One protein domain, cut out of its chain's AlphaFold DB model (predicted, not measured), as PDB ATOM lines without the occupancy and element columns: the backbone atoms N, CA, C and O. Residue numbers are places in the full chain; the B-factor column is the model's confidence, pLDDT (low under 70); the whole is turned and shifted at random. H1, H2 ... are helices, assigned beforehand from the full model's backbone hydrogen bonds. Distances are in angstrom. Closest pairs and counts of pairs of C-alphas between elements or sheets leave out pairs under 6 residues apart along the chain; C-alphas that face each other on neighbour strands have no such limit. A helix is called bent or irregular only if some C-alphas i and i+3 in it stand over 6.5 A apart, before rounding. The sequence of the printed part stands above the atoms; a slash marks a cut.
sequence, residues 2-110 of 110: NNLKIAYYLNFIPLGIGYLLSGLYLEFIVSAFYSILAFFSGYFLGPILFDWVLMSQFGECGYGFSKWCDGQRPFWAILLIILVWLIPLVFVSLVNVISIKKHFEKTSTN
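What this domain is: This is residues 2 to 110 of the 110 residues of an uncharacterized protein of SAR202 cluster bacterium (UniProt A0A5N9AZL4). A long, slim helical hairpin makes the rod: H3 and the bent helix H4 run side by side in opposite ways, with H4a along one part of H3 and H4b passing from H3 to the short helices. H1 and H2 pack at one end of the rod, H1 on H4b and H2 on the beginning of H3, while the loop of residues 59 to 74 makes the other end and residues 105 to 110 stick out. The 109 printed residues have four named helices, in the order H1, H2, H3, H4, and no named strand: the class is all helix. The whole is loose, with a radius of gyration of the C-alphas of 19.0 A and spans of 65 by 21 by 17 A.

Where its parts are: H1 is residues 2 to 10, from C-alpha 2 at (161.295, 155.251, 150.587). H2 is residues 17 to 21. H3, residues 25 to 58, is 46.9 A long and ends at C-alpha 58 at (119.233, 184.224, 145.587); it is neither bent nor irregular, but only just: C-alphas 44 and 47 are 6.2 A apart. H4, residues 75 to 108, was assigned as one helix by its hydrogen bonds but is bent, with C-alphas 85 and 88 7.1 A apart. Its arms are H4a, residues 75 to 85, 16.3 A, and H4b, residues 88 to 108, 30.9 A, ending at (162.896, 156.734, 164.260).

How they stand to each other: H1 touches H2, closest at the C-alphas of Ala 7 and Gly 18, 3.7 A. H2 touches residues 25 to 28 of H3, closest at the C-alphas of Tyr 19 and Phe 28, 5.3 A. H3, with residues 39 to 54, and H4a form a hairpin and touch, closest at the C-alphas of Gly 42 and Trp 85, 4.1 A, at a shallow tilt of 33 degrees, only just short of steep. Residues 88 to 96 of H4b touch H3, closest at the C-alphas of Ala 38 and Pro 88, 5.0 A. Residues 97 to 104 of H4b touch H1, closest at the C-alphas of Tyr 8 and Val 97, 5.9 A, opposite ways at a shallow tilt of 20 degrees. H1 and H3 are apart. In H1 and H4b every O i to N i+4 pair is within hydrogen-bond range; in H3 27 of 30 are, in H4a 6 of 7, and in H2 0 of 1, beside 2 of 2 O i to N i+3 pairs.

The domain as a whole: The C-alphas of Cys 61 and Asn 110, the two farthest apart, are 65.5 A apart. The printed part has no cut, and the link from H3 to H4, 16 residues, is long. The pLDDT is under 70 at residue 4, residues 62 to 66 and residues 107 to 110.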
ATOM      1  N   ASN A   2     162.051 154.699 151.728       72.69
ATOM      2  CA  ASN A   2     161.295 155.251 150.587       72.69
ATOM      3  C   ASN A   2     159.770 154.998 150.664       72.69
ATOM      4  O   ASN A   2     158.987 155.934 150.536       72.69
ATOM      5  N   ASN A   3     159.348 153.769 150.988       70.69
ATOM      6  CA  ASN A   3     157.922 153.383 151.059       70.69
ATOM      7  C   ASN A   3     157.128 154.192 152.087       70.69
ATOM      8  O   ASN A   3     155.975 154.540 151.875       70.69
ATOM      9  N   LEU A   4     157.787 154.530 153.188       69.75
ATOM     10  CA  LEU A   4     157.224 155.315 154.269       69.75
ATOM     11  C   LEU A   4     156.972 156.767 153.813       69.75
ATOM     12  O   LEU A   4     155.881 157.293 154.016       69.75
ATOM     13  N   LYS A   5     157.933 157.424 153.135       78.31
ATOM     14  CA  LYS A   5     157.717 158.777 152.573       78.31
ATOM     15  C   LYS A   5     156.587 158.777 151.544       78.31
ATOM     16  O   LYS A   5     155.767 159.687 151.537       78.31
ATOM     17  N   ILE A   6     156.521 157.738 150.717       79.81
ATOM     18  CA  ILE A   6     155.450 157.552 149.733       79.81
ATOM     19  C   ILE A   6     154.089 157.393 150.437       79.81
ATOM     20  O   ILE A   6     153.117 158.022 150.026       79.81
ATOM     21  N   ALA A   7     154.026 156.652 151.550       77.19
ATOM     22  CA  ALA A   7     152.817 156.510 152.362       77.19
ATOM     23  C   ALA A   7     152.307 157.846 152.933       77.19
ATOM     24  O   ALA A   7     151.104 158.097 152.926       77.19
ATOM     25  N   TYR A   8     153.209 158.732 153.371       79.69
ATOM     26  CA  TYR A   8     152.843 160.078 153.829       79.69
ATOM     27  C   TYR A   8     152.125 160.880 152.733       79.69
ATOM     28  O   TYR A   8     151.051 161.429 152.976       79.69
ATOM     29  N   TYR A   9     152.676 160.907 151.515       83.06
ATOM     30  CA  TYR A   9     152.061 161.631 150.398       83.06
ATOM     31  C   TYR A   9     150.752 160.989 149.927       83.06
ATOM     32  O   TYR A   9     149.807 161.697 149.594       83.06
ATOM     33  N   LEU A  10     150.657 159.660 149.946       82.06
ATOM     34  CA  LEU A  10     149.440 158.952 149.542       82.06
ATOM     35  C   LEU A  10     148.267 159.156 150.502       82.06
ATOM     36  O   LEU A  10     147.122 159.038 150.080       82.06
ATOM     37  N   ASN A  11     148.520 159.511 151.762       81.75
ATOM     38  CA  ASN A  11     147.461 159.815 152.727       81.75
ATOM     39  C   ASN A  11     146.851 161.215 152.590       81.75
ATOM     40  O   ASN A  11     145.873 161.509 153.276       81.75
ATOM     41  N   PHE A  12     147.351 162.050 151.670       80.19
ATOM     42  CA  PHE A  12     146.585 163.208 151.194       80.19
ATOM     43  C   PHE A  12     145.348 162.795 150.390       80.19
ATOM     44  O   PHE A  12     144.444 163.606 150.203       80.19
ATOM     45  N   ILE A  13     145.291 161.542 149.929       82.38
ATOM     46  CA  ILE A  13     144.067 160.946 149.410       82.38
ATOM     47  C   ILE A  13     143.260 160.460 150.623       82.38
ATOM     48  O   ILE A  13     143.776 159.650 151.403       82.38
ATOM     49  N   PRO A  14     141.997 160.896 150.785       75.12
ATOM     50  CA  PRO A  14     141.217 160.650 152.000       75.12
ATOM     51  C   PRO A  14     141.103 159.164 152.354       75.12
ATOM     52  O   PRO A  14     141.135 158.826 153.529       75.12
ATOM     53  N   LEU A  15     141.119 158.278 151.354       83.44
ATOM     54  CA  LEU A  15     141.003 156.820 151.491       83.44
ATOM     55  C   LEU A  15     142.092 156.137 152.339       83.44
ATOM     56  O   LEU A  15     141.979 154.942 152.601       83.44
ATOM     57  N   GLY A  16     143.158 156.840 152.735       80.50
ATOM     58  CA  GLY A  16     144.170 156.275 153.629       80.50
ATOM     59  C   GLY A  16     145.094 155.255 152.954       80.50
ATOM     60  O   GLY A  16     145.622 154.362 153.613       80.50
ATOM     61  N   ILE A  17     145.301 155.363 151.637       85.50
ATOM     62  CA  ILE A  17     146.079 154.406 150.823       85.50
ATOM     63  C   ILE A  17     147.515 154.232 151.344       85.50
ATOM     64  O   ILE A  17     148.098 153.155 151.226       85.50
ATOM     65  N   GLY A  18     148.085 155.262 151.970       82.94
ATOM     66  CA  GLY A  18     149.408 155.193 152.580       82.94
ATOM     67  C   GLY A  18     149.523 154.131 153.674       82.94
ATOM     68  O   GLY A  18     150.579 153.516 153.805       82.94
ATOM     69  N   TYR A  19     148.440 153.839 154.398       85.31
ATOM     70  CA  TYR A  19     148.445 152.819 155.447       85.31
ATOM     71  C   TYR A  19     148.696 151.401 154.914       85.31
ATOM     72  O   TYR A  19     149.348 150.602 155.589       85.31
ATOM     73  N   LEU A  20     148.267 151.099 153.680       85.88
ATOM     74  CA  LEU A  20     148.548 149.812 153.030       85.88
ATOM     75  C   LEU A  20     150.052 149.606 152.820       85.88
ATOM     76  O   LEU A  20     150.570 148.518 153.055       85.88
ATOM     77  N   LEU A  21     150.771 150.661 152.428       83.56
ATOM     78  CA  LEU A  21     152.215 150.594 152.185       83.56
ATOM     79  C   LEU A  21     153.039 150.477 153.469       83.56
ATOM     80  O   LEU A  21     154.175 150.006 153.424       83.56
ATOM     81  N   SER A  22     152.487 150.915 154.600       78.69
ATOM     82  CA  SER A  22     153.116 150.798 155.916       78.69
ATOM     83  C   SER A  22     152.682 149.549 156.692       78.69
ATOM     84  O   SER A  22     153.113 149.383 157.829       78.69
ATOM     85  N   GLY A  23     151.842 148.679 156.111       83.69
ATOM     86  CA  GLY A  23     151.335 147.464 156.765       83.69
ATOM     87  C   GLY A  23     150.304 147.716 157.876       83.69
ATOM     88  O   GLY A  23     150.057 146.833 158.694       83.69
ATOM     89  N   LEU A  24     149.704 148.909 157.911       85.44
ATOM     90  CA  LEU A  24     148.735 149.363 158.915       85.44
ATOM     91  C   LEU A  24     147.297 149.109 158.419       85.44
ATOM     92  O   LEU A  24     146.552 150.020 158.063       85.44
ATOM     93  N   TYR A  25     146.923 147.832 158.298       88.12
ATOM     94  CA  TYR A  25     145.668 147.434 157.643       88.12
ATOM     95  C   TYR A  25     144.404 147.848 158.405       88.12
ATOM     96  O   TYR A  25     143.378 148.123 157.784       88.12
ATOM     97  N   LEU A  26     144.456 147.903 159.737       88.69
ATOM     98  CA  LEU A  26     143.301 148.299 160.542       88.69
ATOM     99  C   LEU A  26     143.038 149.801 160.393       88.69
ATOM    100  O   LEU A  26     141.904 150.216 160.167       88.69
ATOM    101  N   GLU A  27     144.096 150.605 160.426       88.69
ATOM    102  CA  GLU A  27     144.067 152.044 160.186       88.69
ATOM    103  C   GLU A  27     143.571 152.360 158.774       88.69
ATOM    104  O   GLU A  27     142.785 153.291 158.602       88.69
ATOM    105  N   PHE A  28     143.954 151.553 157.778       91.50
ATOM    106  CA  PHE A  28     143.400 151.642 156.428       91.50
ATOM    107  C   PHE A  28     141.879 151.438 156.414       91.50
ATOM    108  O   PHE A  28     141.161 152.288 155.891       91.50
ATOM    109  N   ILE A  29     141.370 150.354 157.012       92.31
ATOM    110  CA  ILE A  29     139.927 150.050 157.031       92.31
ATOM    111  C   ILE A  29     139.148 151.172 157.724       92.31
ATOM    112  O   ILE A  29     138.135 151.646 157.206       92.31
ATOM    113  N   VAL A  30     139.641 151.626 158.877       92.38
ATOM    114  CA  VAL A  30     139.030 152.712 159.648       92.38
ATOM    115  C   VAL A  30     139.020 154.009 158.833       92.38
ATOM    116  O   VAL A  30     137.987 154.669 158.728       92.38
ATOM    117  N   SER A  31     140.140 154.353 158.202       92.19
ATOM    118  CA  SER A  31     140.272 155.549 157.369       92.19
ATOM    119  C   SER A  31     139.357 155.525 156.138       92.19
ATOM    120  O   SER A  31     138.677 156.512 155.840       92.19
ATOM    121  N   ALA A  32     139.268 154.381 155.459       93.12
ATOM    122  CA  ALA A  32     138.373 154.184 154.326       93.12
ATOM    123  C   ALA A  32     136.902 154.339 154.743       93.12
ATOM    124  O   ALA A  32     136.142 155.045 154.079       93.12
ATOM    125  N   PHE A  33     136.507 153.757 155.879       94.56
ATOM    126  CA  PHE A  33     135.159 153.910 156.423       94.56
ATOM    127  C   PHE A  33     134.829 155.375 156.749       94.56
ATOM    128  O   PHE A  33     133.794 155.888 156.317       94.56
ATOM    129  N   TYR A  34     135.732 156.087 157.432       93.75
ATOM    130  CA  TYR A  34     135.548 157.515 157.714       93.75
ATOM    131  C   TYR A  34     135.516 158.373 156.452       93.75
ATOM    132  O   TYR A  34     134.782 159.355 156.418       93.75
ATOM    133  N   SER A  35     136.249 158.004 155.403       93.94
ATOM    134  CA  SER A  35     136.201 158.699 154.113       93.94
ATOM    135  C   SER A  35     134.842 158.576 153.441       93.94
ATOM    136  O   SER A  35     134.328 159.558 152.915       93.94
ATOM    137  N   ILE A  36     134.237 157.387 153.490       95.00
ATOM    138  CA  ILE A  36     132.886 157.162 152.966       95.00
ATOM    139  C   ILE A  36     131.881 158.012 153.751       95.00
ATOM    140  O   ILE A  36     131.090 158.743 153.156       95.00
ATOM    141  N   LEU A  37     131.948 157.988 155.086       95.38
ATOM    142  CA  LEU A  37     131.090 158.826 155.927       95.38
ATOM    143  C   LEU A  37     131.302 160.323 155.668       95.38
ATOM    144  O   LEU A  37     130.330 161.068 155.590       95.38
ATOM    145  N   ALA A  38     132.551 160.760 155.498       94.75
ATOM    146  CA  ALA A  38     132.906 162.141 155.191       94.75
ATOM    147  C   ALA A  38     132.391 162.583 153.814       94.75
ATOM    148  O   ALA A  38     131.929 163.710 153.659       94.75
ATOM    149  N   PHE A  39     132.417 161.696 152.820       94.69
ATOM    150  CA  PHE A  39     131.840 161.964 151.505       94.69
ATOM    151  C   PHE A  39     130.329 162.213 151.595       94.69
ATOM    152  O   PHE A  39     129.835 163.198 151.042       94.69
ATOM    153  N   PHE A  40     129.597 161.360 152.322       95.38
ATOM    154  CA  PHE A  40     128.151 161.515 152.504       95.38
ATOM    155  C   PHE A  40     127.789 162.709 153.393       95.38
ATOM    156  O   PHE A  40     126.842 163.431 153.084       95.38
ATOM    157  N   SER A  41     128.544 162.965 154.463       94.56
ATOM    158  CA  SER A  41     128.316 164.136 155.315       94.56
ATOM    159  C   SER A  41     128.596 165.436 154.567       94.56
ATOM    160  O   SER A  41     127.811 166.376 154.652       94.56
ATOM    161  N   GLY A  42     129.653 165.473 153.754       94.06
ATOM    162  CA  GLY A  42     129.928 166.591 152.864       94.06
ATOM    163  C   GLY A  42     128.833 166.773 151.811       94.06
ATOM    164  O   GLY A  42     128.454 167.906 151.532       94.06
ATOM    165  N   TYR A  43     128.291 165.687 151.249       92.56
ATOM    166  CA  TYR A  43     127.186 165.762 150.285       92.56
ATOM    167  C   TYR A  43     125.929 166.365 150.930       92.56
ATOM    168  O   TYR A  43     125.235 167.191 150.339       92.56
ATOM    169  N   PHE A  44     125.666 166.000 152.184       92.81
ATOM    170  CA  PHE A  44     124.596 166.609 152.961       92.81
ATOM    171  C   PHE A  44     124.871 168.091 153.277       92.81
ATOM    172  O   PHE A  44     123.971 168.924 153.229       92.81
ATOM    173  N   LEU A  45     126.119 168.460 153.558       91.06
ATOM    174  CA  LEU A  45     126.485 169.846 153.854       91.06
ATOM    175  C   LEU A  45     126.446 170.750 152.618       91.06
ATOM    176  O   LEU A  45     125.850 171.818 152.674       91.06
ATOM    177  N   GLY A  46     127.075 170.356 151.513       90.00
ATOM    178  CA  GLY A  46     127.174 171.183 150.311       90.00
ATOM    179  C   GLY A  46     125.891 171.122 149.471       90.00
ATOM    180  O   GLY A  46     125.079 172.042 149.538       90.00
ATOM    181  N   PRO A  47     125.700 170.063 148.663       85.81
ATOM    182  CA  PRO A  47     124.563 169.933 147.746       85.81
ATOM    183  C   PRO A  47     123.173 170.017 148.376       85.81
ATOM    184  O   PRO A  47     122.238 170.419 147.696       85.81
ATOM    185  N   ILE A  48     123.017 169.612 149.638       87.06
ATOM    186  CA  ILE A  48     121.716 169.627 150.315       87.06
ATOM    187  C   ILE A  48     121.532 170.927 151.101       87.06
ATOM    188  O   ILE A  48     120.674 171.733 150.752       87.06
ATOM    189  N   LEU A  49     122.324 171.151 152.153       88.62
ATOM    190  CA  LEU A  49     122.121 172.300 153.037       88.62
ATOM    191  C   LEU A  49     122.570 173.613 152.392       88.62
ATOM    192  O   LEU A  49     121.805 174.574 152.365       88.62
ATOM    193  N   PHE A  50     123.796 173.675 151.875       88.88
ATOM    194  CA  PHE A  50     124.360 174.921 151.360       88.88
ATOM    195  C   PHE A  50     123.677 175.376 150.066       88.88
ATOM    196  O   PHE A  50     123.383 176.559 149.921       88.88
ATOM    197  N   ASP A  51     123.359 174.452 149.153       87.19
ATOM    198  CA  ASP A  51     122.581 174.775 147.946       87.19
ATOM    199  C   ASP A  51     121.186 175.302 148.305       87.19
ATOM    200  O   ASP A  51     120.724 176.274 147.711       87.19
ATOM    201  N   TRP A  52     120.540 174.725 149.325       85.62
ATOM    202  CA  TRP A  52     119.249 175.208 149.816       85.62
ATOM    203  C   TRP A  52     119.341 176.610 150.433       85.62
ATOM    204  O   TRP A  52     118.501 177.463 150.140       85.62
ATOM    205  N   VAL A  53     120.386 176.885 151.222       88.00
ATOM    206  CA  VAL A  53     120.657 178.226 151.767       88.00
ATOM    207  C   VAL A  53     120.851 179.237 150.638       88.00
ATOM    208  O   VAL A  53     120.187 180.272 150.635       88.00
ATOM    209  N   LEU A  54     121.696 178.933 149.651       87.81
ATOM    210  CA  LEU A  54     121.905 179.809 148.497       87.81
ATOM    211  C   LEU A  54     120.600 180.041 147.728       87.81
ATOM    212  O   LEU A  54     120.289 181.175 147.376       87.81
ATOM    213  N   MET A  55     119.798 178.999 147.521       83.75
ATOM    214  CA  MET A  55     118.506 179.126 146.851       83.75
ATOM    215  C   MET A  55     117.554 180.044 147.630       83.75
ATOM    216  O   MET A  55     116.921 180.901 147.028       83.75
ATOM    217  N   SER A  56     117.492 179.935 148.962       82.56
ATOM    218  CA  SER A  56     116.659 180.823 149.792       82.56
ATOM    219  C   SER A  56     117.093 182.294 149.777       82.56
ATOM    220  O   SER A  56     116.283 183.165 150.079       82.56
ATOM    221  N   GLN A  57     118.355 182.577 149.443       85.12
ATOM    222  CA  GLN A  57     118.893 183.938 149.403       85.12
ATOM    223  C   GLN A  57     118.856 184.561 148.004       85.12
ATOM    224  O   GLN A  57     118.695 185.773 147.888       85.12
ATOM    225  N   PHE A  58     119.031 183.749 146.960       83.69
ATOM    226  CA  PHE A  58     119.233 184.224 145.587       83.69
ATOM    227  C   PHE A  58     118.149 183.767 144.599       83.69
ATOM    228  O   PHE A  58     118.123 184.260 143.475       83.69
ATOM    229  N   GLY A  59     117.282 182.821 144.967       76.44
ATOM    230  CA  GLY A  59     116.186 182.352 144.119       76.44
ATOM    231  C   GLY A  59     114.958 183.253 144.227       76.44
ATOM    232  O   GLY A  59     114.491 183.543 145.325       76.44
ATOM    233  N   GLU A  60     114.402 183.669 143.089       75.56
ATOM    234  CA  GLU A  60     113.202 184.522 143.050       75.56
ATOM    235  C   GLU A  60     111.908 183.710 142.878       75.56
ATOM    236  O   GLU A  60     110.811 184.223 143.101       75.56
ATOM    237  N   CYS A  61     112.008 182.430 142.500       70.75
ATOM    238  CA  CYS A  61     110.860 181.549 142.309       70.75
ATOM    239  C   CYS A  61     111.064 180.154 142.923       70.75
ATOM    240  O   CYS A  61     112.087 179.510 142.727       70.75
ATOM    241  N   GLY A  62     110.037 179.685 143.645       58.91
ATOM    242  CA  GLY A  62     109.828 178.289 144.054       58.91
ATOM    243  C   GLY A  62     110.800 177.715 145.093       58.91
ATOM    244  O   GLY A  62     111.878 177.247 144.761       58.91
ATOM    245  N   TYR A  63     110.344 177.590 146.345       58.41
ATOM    246  CA  TYR A  63     111.047 176.919 147.454       58.41
ATOM    247  C   TYR A  63     111.018 175.376 147.363       58.41
ATOM    248  O   TYR A  63     110.753 174.685 148.347       58.41
ATOM    249  N   GLY A  64     111.233 174.815 146.172       58.97
ATOM    250  CA  GLY A  64     111.353 173.370 145.977       58.97
ATOM    251  C   GLY A  64     112.776 172.910 146.276       58.97
ATOM    252  O   GLY A  64     113.728 173.492 145.767       58.97
ATOM    253  N   PHE A  65     112.940 171.871 147.095       58.94
ATOM    254  CA  PHE A  65     114.260 171.315 147.398       58.94
ATOM    255  C   PHE A  65     115.064 171.048 146.111       58.94
ATOM    256  O   PHE A  65     114.559 170.409 145.188       58.94
ATOM    257  N   SER A  66     116.294 171.569 146.066       59.62
ATOM    258  CA  SER A  66     117.286 171.382 144.995       59.62
ATOM    259  C   SER A  66     116.865 171.784 143.572       59.62
ATOM    260  O   SER A  66     117.457 171.288 142.609       59.62
ATOM    261  N   LYS A  67     115.857 172.648 143.391       71.81
ATOM    262  CA  LYS A  67     115.450 173.103 142.055       71.81
ATOM    263  C   LYS A  67     115.516 174.619 141.939       71.81
ATOM    264  O   LYS A  67     114.569 175.324 142.261       71.81
ATOM    265  N   TRP A  68     116.637 175.092 141.409       77.88
ATOM    266  CA  TRP A  68     116.774 176.468 140.952       77.88
ATOM    267  C   TRP A  68     115.880 176.714 139.734       77.88
ATOM    268  O   TRP A  68     115.739 175.836 138.880       77.88
ATOM    269  N   CYS A  69     115.313 177.914 139.633       78.62
ATOM    270  CA  CYS A  69     114.718 178.376 138.387       78.62
ATOM    271  C   CYS A  69     115.782 178.511 137.290       78.62
ATOM    272  O   CYS A  69     116.952 178.810 137.564       78.62
ATOM    273  N   ASP A  70     115.362 178.311 136.041       79.69
ATOM    274  CA  ASP A  70     116.251 178.398 134.885       79.69
ATOM    275  C   ASP A  70     116.934 179.773 134.829       79.69
ATOM    276  O   ASP A  70     116.292 180.818 134.919       79.69
ATOM    277  N   GLY A  71     118.264 179.769 134.721       78.31
ATOM    278  CA  GLY A  71     119.081 180.983 134.638       78.31
ATOM    279  C   GLY A  71     119.336 181.717 135.961       78.31
ATOM    280  O   GLY A  71     120.145 182.640 135.969       78.31
ATOM    281  N   GLN A  72     118.723 181.309 137.078       83.25
ATOM    282  CA  GLN A  72     118.906 182.001 138.364       83.25
ATOM    283  C   GLN A  72     120.073 181.476 139.193       83.25
ATOM    284  O   GLN A  72     120.579 182.191 140.054       83.25
ATOM    285  N   ARG A  73     120.528 180.240 138.948       85.62
ATOM    286  CA  ARG A  73     121.651 179.678 139.702       85.62
ATOM    287  C   ARG A  73     122.945 180.412 139.348       85.62
ATOM    288  O   ARG A  73     123.419 180.275 138.216       85.62
ATOM    289  N   PRO A  74     123.580 181.120 140.295       86.75
ATOM    290  CA  PRO A  74     124.844 181.774 140.013       86.75
ATOM    291  C   PRO A  74     125.923 180.729 139.720       86.75
ATOM    292  O   PRO A  74     126.029 179.727 140.428       86.75
ATOM    293  N   PHE A  75     126.771 180.964 138.717       85.88
ATOM    294  CA  PHE A  75     127.810 179.994 138.336       85.88
ATOM    295  C   PHE A  75     128.760 179.652 139.502       85.88
ATOM    296  O   PHE A  75     129.224 178.520 139.632       85.88
ATOM    297  N   TRP A  76     129.013 180.620 140.389       89.06
ATOM    298  CA  TRP A  76     129.884 180.473 141.556       89.06
ATOM    299  C   TRP A  76     129.261 179.635 142.683       89.06
ATOM    300  O   TRP A  76     129.999 179.093 143.508       89.06
ATOM    301  N   ALA A  77     127.934 179.460 142.702       88.69
ATOM    302  CA  ALA A  77     127.244 178.633 143.693       88.69
ATOM    303  C   ALA A  77     127.702 177.171 143.615       88.69
ATOM    304  O   ALA A  77     127.999 176.557 144.636       88.69
ATOM    305  N   ILE A  78     127.835 176.632 142.398       87.31
ATOM    306  CA  ILE A  78     128.299 175.255 142.167       87.31
ATOM    307  C   ILE A  78     129.716 175.067 142.716       87.31
ATOM    308  O   ILE A  78     129.990 174.069 143.381       87.31
ATOM    309  N   LEU A  79     130.602 176.040 142.485       92.12
ATOM    310  CA  LEU A  79     131.971 175.997 142.993       92.12
ATOM    311  C   LEU A  79     131.989 175.960 144.528       92.12
ATOM    312  O   LEU A  79     132.668 175.117 145.108       92.12
ATOM    313  N   LEU A  80     131.214 176.826 145.188       91.56
ATOM    314  CA  LEU A  80     131.118 176.833 146.650       91.56
ATOM    315  C   LEU A  80     130.543 175.534 147.210       91.56
ATOM    316  O   LEU A  80     131.057 175.018 148.194       91.56
ATOM    317  N   ILE A  81     129.514 174.981 146.573       90.81
ATOM    318  CA  ILE A  81     128.899 173.715 146.986       90.81
ATOM    319  C   ILE A  81     129.910 172.574 146.930       90.81
ATOM    320  O   ILE A  81     129.997 171.791 147.874       90.81
ATOM    321  N   ILE A  82     130.699 172.502 145.856       91.50
ATOM    322  CA  ILE A  82     131.772 171.513 145.724       91.50
ATOM    323  C   ILE A  82     132.842 171.746 146.794       91.50
ATOM    324  O   ILE A  82     133.279 170.790 147.427       91.50
ATOM    325  N   LEU A  83     133.237 172.995 147.055       93.56
ATOM    326  CA  LEU A  83     134.204 173.299 148.112       93.56
ATOM    327  C   LEU A  83     133.701 172.829 149.479       93.56
ATOM    328  O   LEU A  83     134.421 172.106 150.162       93.56
ATOM    329  N   VAL A  84     132.462 173.164 149.847       93.75
ATOM    330  CA  VAL A  84     131.834 172.735 151.109       93.75
ATOM    331  C   VAL A  84     131.726 171.211 151.185       93.75
ATOM    332  O   VAL A  84     132.019 170.630 152.229       93.75
ATOM    333  N   TRP A  85     131.381 170.552 150.076       93.81
ATOM    334  CA  TRP A  85     131.319 169.091 149.995       93.81
ATOM    335  C   TRP A  85     132.669 168.432 150.291       93.81
ATOM    336  O   TRP A  85     132.727 167.409 150.971       93.81
ATOM    337  N   LEU A  86     133.769 169.017 149.827       93.62
ATOM    338  CA  LEU A  86     135.095 168.429 149.993       93.62
ATOM    339  C   LEU A  86     135.704 168.664 151.385       93.62
ATOM    340  O   LEU A  86     136.627 167.937 151.757       93.62
ATOM    341  N   ILE A  87     135.195 169.614 152.185       93.94
ATOM    342  CA  ILE A  87     135.762 169.953 153.507       93.94
ATOM    343  C   ILE A  87     135.915 168.722 154.425       93.94
ATOM    344  O   ILE A  87     137.015 168.519 154.950       93.94
ATOM    345  N   PRO A  88     134.896 167.862 154.622       93.94
ATOM    346  CA  PRO A  88     135.042 166.700 155.497       93.94
ATOM    347  C   PRO A  88     136.107 165.709 155.011       93.94
ATOM    348  O   PRO A  88     136.833 165.137 155.821       93.94
ATOM    349  N   LEU A  89     136.259 165.537 153.694       93.38
ATOM    350  CA  LEU A  89     137.289 164.669 153.113       93.38
ATOM    351  C   LEU A  89     138.699 165.227 153.325       93.38
ATOM    352  O   LEU A  89     139.632 164.476 153.622       93.38
ATOM    353  N   VAL A  90     138.859 166.548 153.224       92.62
ATOM    354  CA  VAL A  90     140.121 167.220 153.559       92.62
ATOM    355  C   VAL A  90     140.467 166.975 155.028       92.62
ATOM    356  O   VAL A  90     141.613 166.650 155.336       92.62
ATOM    357  N   PHE A  91     139.484 167.044 155.929       93.00
ATOM    358  CA  PHE A  91     139.703 166.772 157.350       93.00
ATOM    359  C   PHE A  91     140.188 165.336 157.602       93.00
ATOM    360  O   PHE A  91     141.184 165.142 158.301       93.00
ATOM    361  N   VAL A  92     139.556 164.335 156.978       92.69
ATOM    362  CA  VAL A  92     140.003 162.930 157.069       92.69
ATOM    363  C   VAL A  92     141.438 162.774 156.554       92.69
ATOM    364  O   VAL A  92     142.270 162.153 157.216       92.69
ATOM    365  N   SER A  93     141.765 163.406 155.425       90.56
ATOM    366  CA  SER A  93     143.116 163.379 154.846       90.56
ATOM    367  C   SER A  93     144.160 163.969 155.802       90.56
ATOM    368  O   SER A  93     145.208 163.369 156.032       90.56
ATOM    369  N   LEU A  94     143.866 165.108 156.439       92.12
ATOM    370  CA  LEU A  94     144.764 165.727 157.421       92.12
ATOM    371  C   LEU A  94     145.003 164.823 158.633       92.12
ATOM    372  O   LEU A  94     146.147 164.655 159.060       92.12
ATOM    373  N   VAL A  95     143.947 164.200 159.164       91.00
ATOM    374  CA  VAL A  95     144.063 163.247 160.277       91.00
ATOM    375  C   VAL A  95     144.944 162.059 159.882       91.00
ATOM    376  O   VAL A  95     145.845 161.687 160.638       91.00
ATOM    377  N   ASN A  96     144.754 161.513 158.680       89.38
ATOM    378  CA  ASN A  96     145.562 160.411 158.160       89.38
ATOM    379  C   ASN A  96     147.048 160.770 158.033       89.38
ATOM    380  O   ASN A  96     147.922 159.980 158.398       89.38
ATOM    381  N   VAL A  97     147.342 161.965 157.519       88.69
ATOM    382  CA  VAL A  97     148.707 162.480 157.356       88.69
ATOM    383  C   VAL A  97     149.383 162.678 158.718       88.69
ATOM    384  O   VAL A  97     150.526 162.258 158.912       88.69
ATOM    385  N   ILE A  98     148.675 163.271 159.686       88.56
ATOM    386  CA  ILE A  98     149.184 163.482 161.050       88.56
ATOM    387  C   ILE A  98     149.447 162.143 161.747       88.56
ATOM    388  O   ILE A  98     150.478 161.983 162.401       88.56
ATOM    389  N   SER A  99     148.540 161.178 161.601       86.94
ATOM    390  CA  SER A  99     148.666 159.847 162.200       86.94
ATOM    391  C   SER A  99     149.894 159.096 161.674       86.94
ATOM    392  O   SER A  99     150.723 158.640 162.464       86.94
ATOM    393  N   ILE A 100     150.090 159.063 160.348       83.81
ATOM    394  CA  ILE A 100     151.296 158.465 159.758       83.81
ATOM    395  C   ILE A 100     152.553 159.186 160.241       83.81
ATOM    396  O   ILE A 100     153.507 158.524 160.647       83.81
ATOM    397  N   LYS A 101     152.566 160.525 160.259       85.19
ATOM    398  CA  LYS A 101     153.724 161.291 160.743       85.19
ATOM    399  C   LYS A 101     154.110 160.911 162.180       85.19
ATOM    400  O   LYS A 101     155.290 160.725 162.461       85.19
ATOM    401  N   LYS A 102     153.135 160.727 163.075       84.50
ATOM    402  CA  LYS A 102     153.397 160.260 164.449       84.50
ATOM    403  C   LYS A 102     153.998 158.855 164.478       84.50
ATOM    404  O   LYS A 102     154.900 158.589 165.269       84.50
ATOM    405  N   HIS A 103     153.524 157.964 163.609       79.25
ATOM    406  CA  HIS A 103     154.102 156.627 163.469       79.25
ATOM    407  C   HIS A 103     155.577 156.683 163.061       79.25
ATOM    408  O   HIS A 103     156.401 156.007 163.670       79.25
ATOM    409  N   PHE A 104     155.916 157.535 162.095       76.00
ATOM    410  CA  PHE A 104     157.294 157.767 161.667       76.00
ATOM    411  C   PHE A 104     158.221 158.221 162.792       76.00
ATOM    412  O   PHE A 104     159.321 157.688 162.929       76.00
ATOM    413  N   GLU A 105     157.790 159.213 163.573       81.44
ATOM    414  CA  GLU A 105     158.587 159.759 164.674       81.44
ATOM    415  C   GLU A 105     158.886 158.668 165.710       81.44
ATOM    416  O   GLU A 105     160.032 158.508 166.117       81.44
ATOM    417  N   LYS A 106     157.891 157.832 166.036       77.81
ATOM    418  CA  LYS A 106     158.040 156.724 166.988       77.81
ATOM    419  C   LYS A 106     158.991 155.624 166.501       77.81
ATOM    420  O   LYS A 106     159.698 155.031 167.309       77.81
ATOM    421  N   THR A 107     159.007 155.320 165.201       69.44
ATOM    422  CA  THR A 107     159.917 154.305 164.632       69.44
ATOM    423  C   THR A 107     161.346 154.823 164.474       69.44
ATOM    424  O   THR A 107     162.262 154.018 164.437       69.44
ATOM    425  N   SER A 108     161.555 156.140 164.377       62.22
ATOM    426  CA  SER A 108     162.896 156.734 164.260       62.22
ATOM    427  C   SER A 108     163.623 156.888 165.600       62.22
ATOM    428  O   SER A 108     164.831 157.110 165.600       62.22
ATOM    429  N   THR A 109     162.897 156.853 166.720       60.97
ATOM    430  CA  THR A 109     163.456 156.956 168.080       60.97
ATOM    431  C   THR A 109     163.793 155.606 168.720       60.97
ATOM    432  O   THR A 109     164.384 155.595 169.797       60.97
ATOM    433  N   ASN A 110     163.400 154.500 168.083       48.91
ATOM    434  CA  ASN A 110     163.742 153.125 168.461       48.91
ATOM    435  C   ASN A 110     164.847 152.590 167.549       48.91
ATOM    436  O   ASN A 110     165.648 151.770 168.042       48.91
TER     437      ASN A 110